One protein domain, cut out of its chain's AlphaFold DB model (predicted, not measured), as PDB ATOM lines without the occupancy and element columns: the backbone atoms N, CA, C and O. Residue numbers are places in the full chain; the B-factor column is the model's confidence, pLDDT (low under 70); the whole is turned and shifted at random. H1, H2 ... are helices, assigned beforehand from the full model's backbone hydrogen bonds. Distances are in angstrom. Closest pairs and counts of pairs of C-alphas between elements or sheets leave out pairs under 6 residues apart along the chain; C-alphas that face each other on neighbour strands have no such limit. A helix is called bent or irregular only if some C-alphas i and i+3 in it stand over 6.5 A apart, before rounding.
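What this domain is: This is residues 4 to 93 of the 93 residues of an uncharacterized protein of Streptococcus oralis subsp. oralis (UniProt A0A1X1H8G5). The longest helix, the kinked H6, runs lengthwise through the domain with H1 packed along it; H1 folds over into H2 as a helical hairpin, and H5 crosses H2 at a slant. H4 packs on the later part of H6, and H3 makes a corner with H4 at the same end of the domain. The printed part has 90 residues with six named helices, H1 to H6 in order along the chain, and no named strand; the class is all helix. It is compact, with a radius of gyration of the C-alphas of 12.4 A, and rounded, spanning 34 by 25 by 21 A.

Where its parts are: H6, residues 71 to 91, measures 30.0 A and ends at C-alpha 91 (147.256, 105.121, 138.751). It has a kink of 42 degrees near residue 80 and is irregular, but only just: C-alphas 77 and 80 are 6.8 A apart. H1, residues 4 to 15, measures 16.4 A and begins at C-alpha 4 (156.646, 110.288, 139.251). H2 is residues 22 to 31, 14.1 A; H3 is residues 37 to 46, 14.0 A; H4 is residues 48 to 54, 10.0 A; H5 is residues 57 to 65, 12.0 A.

How they stand to each other: H6 and H1 touch at a shallow tilt of 27 degrees, opposite ways, closest at the C-alphas of Ile 75 and Val 15, 4.6 A. With residues 81 to 89 alone, H6 touches H4, closest at the C-alphas of Val 85 and Met 50, 5.8 A. H1 and H2, a hairpin, touch at a shallow tilt of 20 degrees, closest at the C-alphas of Ala 14 and Phe 22, 7.7 A. H2 and H5 touch at a steep tilt of 45 degrees, closest at the C-alphas of Ser 26 and Leu 63, 5.0 A. H3 and H4 touch only at the corner, closest at the C-alphas of Asp 44 and Phe 51, 5.5 A. The helix packing is mostly aligned, with 3 of 4 tilts shallow. H5 and H6 are near each other; H3 and H6 are apart. Every O i to N i+4 pair is within hydrogen-bond range in H1, H2, H3, H4 and H5, and 12 of 17 are in H6.

The domain as a whole: The C-alphas farthest apart, of Ser 69 and Ala 93, are 35.4 A apart. The printed part has no cut, and no link is long. Residues 91 to 93 have pLDDT under 70.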
ATOM      1  N   SER A   4     156.778 111.661 138.759       95.12
ATOM      2  CA  SER A   4     156.646 110.288 139.251       95.12
ATOM      3  C   SER A   4     157.428 109.271 138.420       95.12
ATOM      4  O   SER A   4     158.020 108.348 138.972       95.12
ATOM      5  N   GLN A   5     157.460 109.428 137.093       95.69
ATOM      6  CA  GLN A   5     158.215 108.513 136.235       95.69
ATOM      7  C   GLN A   5     159.726 108.704 136.404       95.69
ATOM      8  O   GLN A   5     160.459 107.724 136.399       95.69
ATOM      9  N   GLN A   6     160.200 109.942 136.582       95.50
ATOM     10  CA  GLN A   6     161.623 110.208 136.820       95.50
ATOM     11  C   GLN A   6     162.096 109.556 138.126       95.50
ATOM     12  O   GLN A   6     163.121 108.877 138.138       95.50
ATOM     13  N   VAL A   7     161.311 109.694 139.199       96.44
ATOM     14  CA  VAL A   7     161.597 109.072 140.503       96.44
ATOM     15  C   VAL A   7     161.548 107.542 140.408       96.44
ATOM     16  O   VAL A   7     162.431 106.859 140.931       96.44
ATOM     17  N   LEU A   8     160.554 106.988 139.701       97.31
ATOM     18  CA  LEU A   8     160.442 105.545 139.488       97.31
ATOM     19  C   LEU A   8     161.646 104.985 138.723       97.31
ATOM     20  O   LEU A   8     162.174 103.949 139.116       97.31
ATOM     21  N   ASP A   9     162.105 105.671 137.676       96.44
ATOM     22  CA  ASP A   9     163.256 105.244 136.876       96.44
ATOM     23  C   ASP A   9     164.565 105.293 137.684       96.44
ATOM     24  O   ASP A   9     165.451 104.459 137.479       96.44
ATOM     25  N   MET A  10     164.707 106.245 138.616       96.50
ATOM     26  CA  MET A  10     165.840 106.282 139.550       96.50
ATOM     27  C   MET A  10     165.826 105.077 140.496       96.50
ATOM     28  O   MET A  10     166.853 104.413 140.655       96.50
ATOM     29  N   LEU A  11     164.669 104.766 141.092       97.38
ATOM     30  CA  LEU A  11     164.505 103.584 141.945       97.38
ATOM     31  C   LEU A  11     164.741 102.292 141.162       97.38
ATOM     32  O   LEU A  11     165.433 101.405 141.654       97.38
ATOM     33  N   GLU A  12     164.224 102.197 139.935       97.69
ATOM     34  CA  GLU A  12     164.396 101.033 139.064       97.69
ATOM     35  C   GLU A  12     165.874 100.750 138.772       97.69
ATOM     36  O   GLU A  12     166.321  99.603 138.859       97.69
ATOM     37  N   GLN A  13     166.656 101.789 138.468       97.56
ATOM     38  CA  GLN A  13     168.099 101.653 138.269       97.56
ATOM     39  C   GLN A  13     168.803 101.166 139.542       97.56
ATOM     40  O   GLN A  13     169.690 100.310 139.462       97.56
ATOM     41  N   ALA A  14     168.400 101.666 140.713       96.94
ATOM     42  CA  ALA A  14     168.972 101.257 141.991       96.94
ATOM     43  C   ALA A  14     168.687  99.779 142.306       96.94
ATOM     44  O   ALA A  14     169.622  99.012 142.546       96.94
ATOM     45  N   VAL A  15     167.423  99.349 142.236       97.69
ATOM     46  CA  VAL A  15     167.016  97.969 142.578       97.69
ATOM     47  C   VAL A  15     167.520  96.930 141.574       97.69
ATOM     48  O   VAL A  15     167.774  95.789 141.948       97.69
ATOM     49  N   ASN A  16     167.735  97.317 140.314       96.94
ATOM     50  CA  ASN A  16     168.334  96.441 139.304       96.94
ATOM     51  C   ASN A  16     169.873  96.414 139.359       96.94
ATOM     52  O   ASN A  16     170.501  95.762 138.521       96.94
ATOM     53  N   GLY A  17     170.496  97.125 140.307       93.94
ATOM     54  CA  GLY A  17     171.952  97.198 140.440       93.94
ATOM     55  C   GLY A  17     172.642  97.887 139.260       93.94
ATOM     56  O   GLY A  17     173.800  97.594 138.970       93.94
ATOM     57  N   GLN A  18     171.929  98.774 138.559       95.19
ATOM     58  CA  GLN A  18     172.426  99.513 137.394       95.19
ATOM     59  C   GLN A  18     173.156 100.805 137.779       95.19
ATOM     60  O   GLN A  18     173.667 101.500 136.904       95.19
ATOM     61  N   ILE A  19     173.212 101.124 139.074       93.44
ATOM     62  CA  ILE A  19     173.963 102.261 139.593       93.44
ATOM     63  C   ILE A  19     175.306 101.818 140.172       93.44
ATOM     64  O   ILE A  19     175.423 100.827 140.898       93.44
ATOM     65  N   ASP A  20     176.340 102.593 139.861       87.88
ATOM     66  CA  ASP A  20     177.698 102.307 140.317       87.88
ATOM     67  C   ASP A  20     177.946 102.790 141.750       87.88
ATOM     68  O   ASP A  20     178.708 102.150 142.484       87.88
ATOM     69  N   ASN A  21     177.282 103.886 142.140       92.00
ATOM     70  CA  ASN A  21     177.504 104.610 143.386       92.00
ATOM     71  C   ASN A  21     176.184 104.877 144.134       92.00
ATOM     72  O   ASN A  21     175.418 105.765 143.755       92.00
ATOM     73  N   PHE A  22     175.945 104.132 145.216       94.06
ATOM     74  CA  PHE A  22     174.767 104.322 146.066       94.06
ATOM     75  C   PHE A  22     174.839 105.593 146.918       94.06
ATOM     76  O   PHE A  22     173.797 106.148 147.240       94.06
ATOM     77  N   TRP A  23     176.035 106.123 147.201       94.12
ATOM     78  CA  TRP A  23     176.175 107.409 147.890       94.12
ATOM     79  C   TRP A  23     175.645 108.569 147.033       94.12
ATOM     80  O   TRP A  23     174.849 109.378 147.505       94.12
ATOM     81  N   ASP A  24     176.012 108.604 145.743       95.19
ATOM     82  CA  ASP A  24     175.481 109.606 144.803       95.19
ATOM     83  C   ASP A  24     173.963 109.463 144.629       95.19
ATOM     84  O   ASP A  24     173.265 110.462 144.453       95.19
ATOM     85  N   PHE A  25     173.456 108.226 144.642       95.81
ATOM     86  CA  PHE A  25     172.023 107.957 144.590       95.81
ATOM     87  C   PHE A  25     171.310 108.507 145.827       95.81
ATOM     88  O   PHE A  25     170.380 109.284 145.647       95.81
ATOM     89  N   SER A  26     171.763 108.177 147.044       95.12
ATOM     90  CA  SER A  26     171.158 108.662 148.292       95.12
ATOM     91  C   SER A  26     171.059 110.182 148.318       95.12
ATOM     92  O   SER A  26     169.992 110.724 148.589       95.12
ATOM     93  N   PHE A  27     172.148 110.872 147.960       92.94
ATOM     94  CA  PHE A  27     172.179 112.333 147.943       92.94
ATOM     95  C   PHE A  27     171.181 112.917 146.935       92.94
ATOM     96  O   PHE A  27     170.364 113.767 147.278       92.94
ATOM     97  N   LYS A  28     171.204 112.426 145.688       94.12
ATOM     98  CA  LYS A  28     170.295 112.912 144.639       94.12
ATOM     99  C   LYS A  28     168.838 112.588 144.930       94.12
ATOM    100  O   LYS A  28     167.980 113.378 144.567       94.12
ATOM    101  N   PHE A  29     168.565 111.426 145.516       95.38
ATOM    102  CA  PHE A  29     167.211 110.990 145.822       95.38
ATOM    103  C   PHE A  29     166.623 111.799 146.983       95.38
ATOM    104  O   PHE A  29     165.519 112.314 146.845       95.38
ATOM    105  N   ASN A  30     167.381 112.004 148.070       92.81
ATOM    106  CA  ASN A  30     166.939 112.832 149.200       92.81
ATOM    107  C   ASN A  30     166.684 114.293 148.799       92.81
ATOM    108  O   ASN A  30     165.725 114.898 149.277       92.81
ATOM    109  N   ALA A  31     167.475 114.847 147.873       92.75
ATOM    110  CA  ALA A  31     167.293 116.219 147.398       92.75
ATOM    111  C   ALA A  31     165.898 116.481 146.782       92.75
ATOM    112  O   ALA A  31     165.395 117.605 146.858       92.75
ATOM    113  N   LEU A  32     165.237 115.451 146.233       94.12
ATOM    114  CA  LEU A  32     163.911 115.562 145.605       94.12
ATOM    115  C   LEU A  32     162.772 115.837 146.601       94.12
ATOM    116  O   LEU A  32     161.675 116.180 146.169       94.12
ATOM    117  N   PHE A  33     163.010 115.688 147.910       90.81
ATOM    118  CA  PHE A  33     161.996 115.890 148.955       90.81
ATOM    119  C   PHE A  33     162.015 117.288 149.583       90.81
ATOM    120  O   PHE A  33     161.239 117.547 150.502       90.81
ATOM    121  N   GLY A  34     162.875 118.198 149.115       82.38
ATOM    122  CA  GLY A  34     162.845 119.580 149.602       82.38
ATOM    123  C   GLY A  34     164.093 120.423 149.369       82.38
ATOM    124  O   GLY A  34     164.033 121.621 149.613       82.38
ATOM    125  N   GLU A  35     165.210 119.856 148.896       88.56
ATOM    126  CA  GLU A  35     166.332 120.696 148.442       88.56
ATOM    127  C   GLU A  35     166.038 121.314 147.068       88.56
ATOM    128  O   GLU A  35     166.408 122.459 146.809       88.56
ATOM    129  N   ASP A  36     165.336 120.576 146.206       90.94
ATOM    130  CA  ASP A  36     164.707 121.102 144.995       90.94
ATOM    131  C   ASP A  36     163.222 121.381 145.280       90.94
ATOM    132  O   ASP A  36     162.358 120.535 145.040       90.94
ATOM    133  N   GLU A  37     162.935 122.548 145.868       91.06
ATOM    134  CA  GLU A  37     161.577 122.949 146.276       91.06
ATOM    135  C   GLU A  37     160.587 122.934 145.099       91.06
ATOM    136  O   GLU A  37     159.475 122.423 145.242       91.06
ATOM    137  N   ASP A  38     161.003 123.425 143.925       93.81
ATOM    138  CA  ASP A  38     160.163 123.466 142.721       93.81
ATOM    139  C   ASP A  38     159.819 122.046 142.240       93.81
ATOM    140  O   ASP A  38     158.675 121.772 141.862       93.81
ATOM    141  N   PHE A  39     160.793 121.125 142.254       94.81
ATOM    142  CA  PHE A  39     160.545 119.721 141.925       94.81
ATOM    143  C   PHE A  39     159.629 119.063 142.956       94.81
ATOM    144  O   PHE A  39     158.673 118.393 142.567       94.81
ATOM    145  N   ALA A  40     159.909 119.248 144.248       95.56
ATOM    146  CA  ALA A  40     159.158 118.633 145.335       95.56
ATOM    147  C   ALA A  40     157.685 119.069 145.309       95.56
ATOM    148  O   ALA A  40     156.798 118.217 145.304       95.56
ATOM    149  N   GLU A  41     157.417 120.375 145.192       95.88
ATOM    150  CA  GLU A  41     156.054 120.908 145.092       95.88
ATOM    151  C   GLU A  41     155.351 120.413 143.820       95.88
ATOM    152  O   GLU A  41     154.180 120.022 143.853       95.88
ATOM    153  N   ALA A  42     156.039 120.413 142.676       95.25
ATOM    154  CA  ALA A  42     155.434 119.968 141.426       95.25
ATOM    155  C   ALA A  42     155.144 118.458 141.422       95.25
ATOM    156  O   ALA A  42     154.137 118.033 140.853       95.25
ATOM    157  N   TRP A  43     155.999 117.657 142.057       95.75
ATOM    158  CA  TRP A  43     155.812 116.218 142.185       95.75
ATOM    159  C   TRP A  43     154.692 115.869 143.171       95.75
ATOM    160  O   TRP A  43     153.835 115.059 142.818       95.75
ATOM    161  N   ASP A  44     154.633 116.517 144.338       96.12
ATOM    162  CA  ASP A  44     153.542 116.339 145.306       96.12
ATOM    163  C   ASP A  44     152.177 116.673 144.674       96.12
ATOM    164  O   ASP A  44     151.234 115.885 144.728       96.12
ATOM    165  N   ASN A  45     152.093 117.776 143.923       94.94
ATOM    166  CA  ASN A  45     150.878 118.121 143.180       94.94
ATOM    167  C   ASN A  45     150.536 117.127 142.050       94.94
ATOM    168  O   ASN A  45     149.364 116.984 141.690       94.94
ATOM    169  N   GLU A  46     151.536 116.473 141.446       95.12
ATOM    170  CA  GLU A  46     151.334 115.480 140.383       95.12
ATOM    171  C   GLU A  46     150.831 114.142 140.943       95.12
ATOM    172  O   GLU A  46     149.935 113.526 140.358       95.12
ATOM    173  N   ASN A  47     151.421 113.668 142.043       95.69
ATOM    174  CA  ASN A  47     151.135 112.362 142.626       95.69
ATOM    175  C   ASN A  47     151.464 112.340 144.134       95.69
ATOM    176  O   ASN A  47     152.503 111.792 144.526       95.69
ATOM    177  N   PRO A  48     150.563 112.872 144.978       95.56
ATOM    178  CA  PRO A  48     150.812 113.003 146.412       95.56
ATOM    179  C   PRO A  48     150.935 111.635 147.092       95.56
ATOM    180  O   PRO A  48     151.743 111.453 147.991       95.56
ATOM    181  N   GLU A  49     150.211 110.618 146.606       96.25
ATOM    182  CA  GLU A  49     150.294 109.258 147.155       96.25
ATOM    183  C   GLU A  49     151.697 108.654 147.000       96.25
ATOM    184  O   GLU A  49     152.187 107.965 147.893       96.25
ATOM    185  N   MET A  50     152.348 108.887 145.855       96.56
ATOM    186  CA  MET A  50     153.716 108.425 145.632       96.56
ATOM    187  C   MET A  50     154.734 109.268 146.396       96.56
ATOM    188  O   MET A  50     155.712 108.708 146.890       96.56
ATOM    189  N   PHE A  51     154.513 110.582 146.472       96.38
ATOM    190  CA  PHE A  51     155.356 111.488 147.243       96.38
ATOM    191  C   PHE A  51     155.369 111.074 148.718       96.38
ATOM    192  O   PHE A  51     156.432 110.761 149.248       96.38
ATOM    193  N   ASP A  52     154.194 110.935 149.339       96.19
ATOM    194  CA  ASP A  52     154.039 110.511 150.735       96.19
ATOM    195  C   ASP A  52     154.642 109.124 150.999       96.19
ATOM    196  O   ASP A  52     155.255 108.900 152.039       96.19
ATOM    197  N   ALA A  53     154.503 108.185 150.058       96.81
ATOM    198  CA  ALA A  53     155.053 106.836 150.204       96.81
ATOM    199  C   ALA A  53     156.592 106.792 150.234       96.81
ATOM    200  O   ALA A  53     157.158 105.847 150.783       96.81
ATOM    201  N   LEU A  54     157.262 107.762 149.605       97.19
ATOM    202  CA  LEU A  54     158.726 107.849 149.566       97.19
ATOM    203  C   LEU A  54     159.279 108.923 150.507       97.19
ATOM    204  O   LEU A  54     160.454 108.866 150.857       97.19
ATOM    205  N   ASN A  55     158.449 109.861 150.960       95.75
ATOM    206  CA  ASN A  55     158.757 110.783 152.045       95.75
ATOM    207  C   ASN A  55     158.625 110.066 153.402       95.75
ATOM    208  O   ASN A  55     157.845 110.440 154.278       95.75
ATOM    209  N   ASP A  56     159.358 108.965 153.533       96.12
ATOM    210  CA  ASP A  56     159.296 108.046 154.656       96.12
ATOM    211  C   ASP A  56     160.558 108.171 155.513       96.12
ATOM    212  O   ASP A  56     161.685 108.182 155.014       96.12
ATOM    213  N   PHE A  57     160.367 108.254 156.829       94.50
ATOM    214  CA  PHE A  57     161.465 108.469 157.767       94.50
ATOM    215  C   PHE A  57     162.480 107.317 157.763       94.50
ATOM    216  O   PHE A  57     163.680 107.563 157.883       94.50
ATOM    217  N   GLU A  58     162.022 106.068 157.627       96.31
ATOM    218  CA  GLU A  58     162.912 104.904 157.589       96.31
ATOM    219  C   GLU A  58     163.754 104.914 156.309       96.31
ATOM    220  O   GLU A  58     164.962 104.677 156.369       96.31
ATOM    221  N   LEU A  59     163.146 105.277 155.174       96.75
ATOM    222  CA  LEU A  59     163.862 105.461 153.915       96.75
ATOM    223  C   LEU A  59     164.926 106.557 154.018       96.75
ATOM    224  O   LEU A  59     166.078 106.312 153.665       96.75
ATOM    225  N   MET A  60     164.578 107.733 154.541       93.88
ATOM    226  CA  MET A  60     165.531 108.839 154.694       93.88
ATOM    227  C   MET A  60     166.718 108.458 155.584       93.88
ATOM    228  O   MET A  60     167.868 108.622 155.177       93.88
ATOM    229  N   MET A  61     166.441 107.880 156.757       95.31
ATOM    230  CA  MET A  61     167.466 107.391 157.685       95.31
ATOM    231  C   MET A  61     168.385 106.363 157.021       95.31
ATOM    232  O   MET A  61     169.605 106.441 157.148       95.31
ATOM    233  N   PHE A  62     167.816 105.406 156.284       96.62
ATOM    234  CA  PHE A  62     168.600 104.397 155.581       96.62
ATOM    235  C   PHE A  62     169.516 105.020 154.521       96.62
ATOM    236  O   PHE A  62     170.693 104.672 154.446       96.62
ATOM    237  N   LEU A  63     169.003 105.956 153.717       95.19
ATOM    238  CA  LEU A  63     169.786 106.613 152.670       95.19
ATOM    239  C   LEU A  63     170.948 107.445 153.237       95.19
ATOM    240  O   LEU A  63     171.987 107.535 152.577       95.19
ATOM    241  N   GLU A  64     170.790 108.022 154.430       93.00
ATOM    242  CA  GLU A  64     171.822 108.818 155.108       93.00
ATOM    243  C   GLU A  64     172.864 107.976 155.852       93.00
ATOM    244  O   GLU A  64     174.056 108.291 155.806       93.00
ATOM    245  N   GLU A  65     172.434 106.925 156.554       94.75
ATOM    246  CA  GLU A  65     173.285 106.213 157.514       94.75
ATOM    247  C   GLU A  65     173.843 104.882 156.995       94.75
ATOM    248  O   GLU A  65     174.862 104.409 157.514       94.75
ATOM    249  N   HIS A  66     173.204 104.246 156.004       95.19
ATOM    250  CA  HIS A  66     173.628 102.923 155.536       95.19
ATOM    251  C   HIS A  66     174.957 102.984 154.780       95.19
ATOM    252  O   HIS A  66     175.255 103.943 154.069       95.19
ATOM    253  N   ASP A  67     175.758 101.923 154.897       94.94
ATOM    254  CA  ASP A  67     177.039 101.821 154.197       94.94
ATOM    255  C   ASP A  67     176.811 101.812 152.669       94.94
ATOM    256  O   ASP A  67     176.279 100.832 152.136       94.94
ATOM    257  N   PRO A  68     177.246 102.849 151.922       91.69
ATOM    258  CA  PRO A  68     177.021 102.944 150.479       91.69
ATOM    259  C   PRO A  68     177.783 101.886 149.670       91.69
ATOM    260  O   PRO A  68     177.547 101.736 148.468       91.69
ATOM    261  N   SER A  69     178.707 101.147 150.292       93.38
ATOM    262  CA  SER A  69     179.374 100.007 149.662       93.38
ATOM    263  C   SER A  69     178.544  98.717 149.713       93.38
ATOM    264  O   SER A  69     178.765  97.823 148.888       93.38
ATOM    265  N   ASP A  70     177.546  98.628 150.600       95.62
ATOM    266  CA  ASP A  70     176.632  97.488 150.708       95.62
ATOM    267  C   ASP A  70     175.512  97.553 149.658       95.62
ATOM    268  O   ASP A  70     174.333  97.791 149.937       95.62
ATOM    269  N   LYS A  71     175.897  97.298 148.404       94.88
ATOM    270  CA  LYS A  71     174.985  97.320 147.250       94.88
ATOM    271  C   LYS A  71     173.770  96.409 147.435       94.88
ATOM    272  O   LYS A  71     172.664  96.763 147.040       94.88
ATOM    273  N   GLN A  72     173.974  95.220 148.006       96.19
ATOM    274  CA  GLN A  72     172.888  94.256 148.168       96.19
ATOM    275  C   GLN A  72     171.924  94.683 149.278       96.19
ATOM    276  O   GLN A  72     170.719  94.490 149.117       96.19
ATOM    277  N   GLY A  73     172.424  95.285 150.363       96.69
ATOM    278  CA  GLY A  73     171.592  95.904 151.394       96.69
ATOM    279  C   GLY A  73     170.683  96.983 150.819       96.69
ATOM    280  O   GLY A  73     169.473  96.917 151.020       96.69
ATOM    281  N   PHE A  74     171.233  97.893 150.008       97.38
ATOM    282  CA  PHE A  74     170.440  98.907 149.305       97.38
ATOM    283  C   PHE A  74     169.371  98.298 148.395       97.38
ATOM    284  O   PHE A  74     168.207  98.676 148.482       97.38
ATOM    285  N   ILE A  75     169.737  97.336 147.540       97.25
ATOM    286  CA  ILE A  75     168.774  96.681 146.641       97.25
ATOM    287  C   ILE A  75     167.639  96.043 147.447       97.25
ATOM    288  O   ILE A  75     166.466  96.251 147.138       97.25
ATOM    289  N   ASN A  76     167.977  95.293 148.497       98.00
ATOM    290  CA  ASN A  76     166.991  94.617 149.334       98.00
ATOM    291  C   ASN A  76     166.063  95.613 150.038       98.00
ATOM    292  O   ASN A  76     164.859  95.372 150.096       98.00
ATOM    293  N   PHE A  77     166.615  96.716 150.548       98.00
ATOM    294  CA  PHE A  77     165.861  97.738 151.267       98.00
ATOM    295  C   PHE A  77     164.951  98.560 150.343       98.00
ATOM    296  O   PHE A  77     163.799  98.807 150.677       98.00
ATOM    297  N   LEU A  78     165.428  98.937 149.152       98.06
ATOM    298  CA  LEU A  78     164.670  99.761 148.203       98.06
ATOM    299  C   LEU A  78     163.610  98.974 147.419       98.06
ATOM    300  O   LEU A  78     162.650  99.563 146.925       98.06
ATOM    301  N   THR A  79     163.758  97.651 147.290       98.38
ATOM    302  CA  THR A  79     162.845  96.814 146.487       98.38
ATOM    303  C   THR A  79     161.370  96.937 146.908       98.38
ATOM    304  O   THR A  79     160.533  97.143 146.025       98.38
ATOM    305  N   PRO A  80     161.005  96.852 148.205       98.12
ATOM    306  CA  PRO A  80     159.626  97.061 148.647       98.12
ATOM    307  C   PRO A  80     159.062  98.432 148.251       98.12
ATOM    308  O   PRO A  80     157.948  98.490 147.728       98.12
ATOM    309  N   TYR A  81     159.839  99.510 148.424       98.00
ATOM    310  CA  TYR A  81     159.429 100.861 148.028       98.00
ATOM    311  C   TYR A  81     159.210 100.955 146.517       98.00
ATOM    312  O   TYR A  81     158.165 101.436 146.081       98.00
ATOM    313  N   TYR A  82     160.145 100.437 145.709       97.94
ATOM    314  CA  TYR A  82     160.010 100.401 144.251       97.94
ATOM    315  C   TYR A  82     158.733  99.672 143.811       97.94
ATOM    316  O   TYR A  82     157.963 100.212 143.017       97.94
ATOM    317  N   GLU A  83     158.460  98.476 144.339       97.50
ATOM    318  CA  GLU A  83     157.265  97.713 143.959       97.50
ATOM    319  C   GLU A  83     155.962  98.403 144.384       97.50
ATOM    320  O   GLU A  83     154.980  98.360 143.635       97.50
ATOM    321  N   GLN A  84     155.953  99.086 145.533       96.06
ATOM    322  CA  GLN A  84     154.824  99.905 145.974       96.06
ATOM    323  C   GLN A  84     154.571 101.062 145.000       96.06
ATOM    324  O   GLN A  84     153.481 101.173 144.428       96.06
ATOM    325  N   VAL A  85     155.577 101.903 144.750       95.75
ATOM    326  CA  VAL A  85     155.390 103.127 143.955       95.75
ATOM    327  C   VAL A  85     155.207 102.861 142.468       95.75
ATOM    328  O   VAL A  85     154.486 103.595 141.794       95.75
ATOM    329  N   LYS A  86     155.739 101.749 141.953       95.75
ATOM    330  CA  LYS A  86     155.471 101.264 140.593       95.75
ATOM    331  C   LYS A  86     153.983 101.064 140.312       95.75
ATOM    332  O   LYS A  86     153.561 101.189 139.160       95.75
ATOM    333  N   GLN A  87     153.174 100.736 141.323       94.25
ATOM    334  CA  GLN A  87     151.718 100.675 141.158       94.25
ATOM    335  C   GLN A  87     151.088 102.072 141.173       94.25
ATOM    336  O   GLN A  87     150.176 102.325 140.390       94.25
ATOM    337  N   LEU A  88     151.613 102.993 141.985       93.69
ATOM    338  CA  LEU A  88     151.122 104.372 142.104       93.69
ATOM    339  C   LEU A  88     151.380 105.205 140.837       93.69
ATOM    340  O   LEU A  88     150.537 106.009 140.439       93.69
ATOM    341  N   VAL A  89     152.489 104.967 140.126       90.00
ATOM    342  CA  VAL A  89     152.749 105.608 138.818       90.00
ATOM    343  C   VAL A  89     151.724 105.191 137.755       90.00
ATOM    344  O   VAL A  89     151.366 105.978 136.883       90.00
ATOM    345  N   LYS A  90     151.198 103.962 137.820       75.00
ATOM    346  CA  LYS A  90     150.178 103.485 136.866       75.00
ATOM    347  C   LYS A  90     148.799 104.090 137.118       75.00
ATOM    348  O   LYS A  90     147.991 104.132 136.196       75.00
ATOM    349  N   LEU A  91     148.525 104.508 138.353       66.81
ATOM    350  CA  LEU A  91     147.256 105.121 138.751       66.81
ATOM    351  C   LEU A  91     147.198 106.615 138.412       66.81
ATOM    352  O   LEU A  91     146.120 107.141 138.159       66.81
ATOM    353  N   SER A  92     148.353 107.276 138.349       58.66
ATOM    354  CA  SER A  92     148.513 108.700 138.015       58.66
ATOM    355  C   SER A  92     148.618 108.974 136.503       58.66
ATOM    356  O   SER A  92     148.930 110.096 136.092       58.66
ATOM    357  N   ALA A  93     148.386 107.958 135.657       55.03
ATOM    358  CA  ALA A  93     148.524 108.007 134.198       55.03
ATOM    359  C   ALA A  93     147.359 108.709 133.487       55.03
ATOM    360  O   ALA A  93     146.212 108.224 133.581       55.03
TER     361      ALA A  93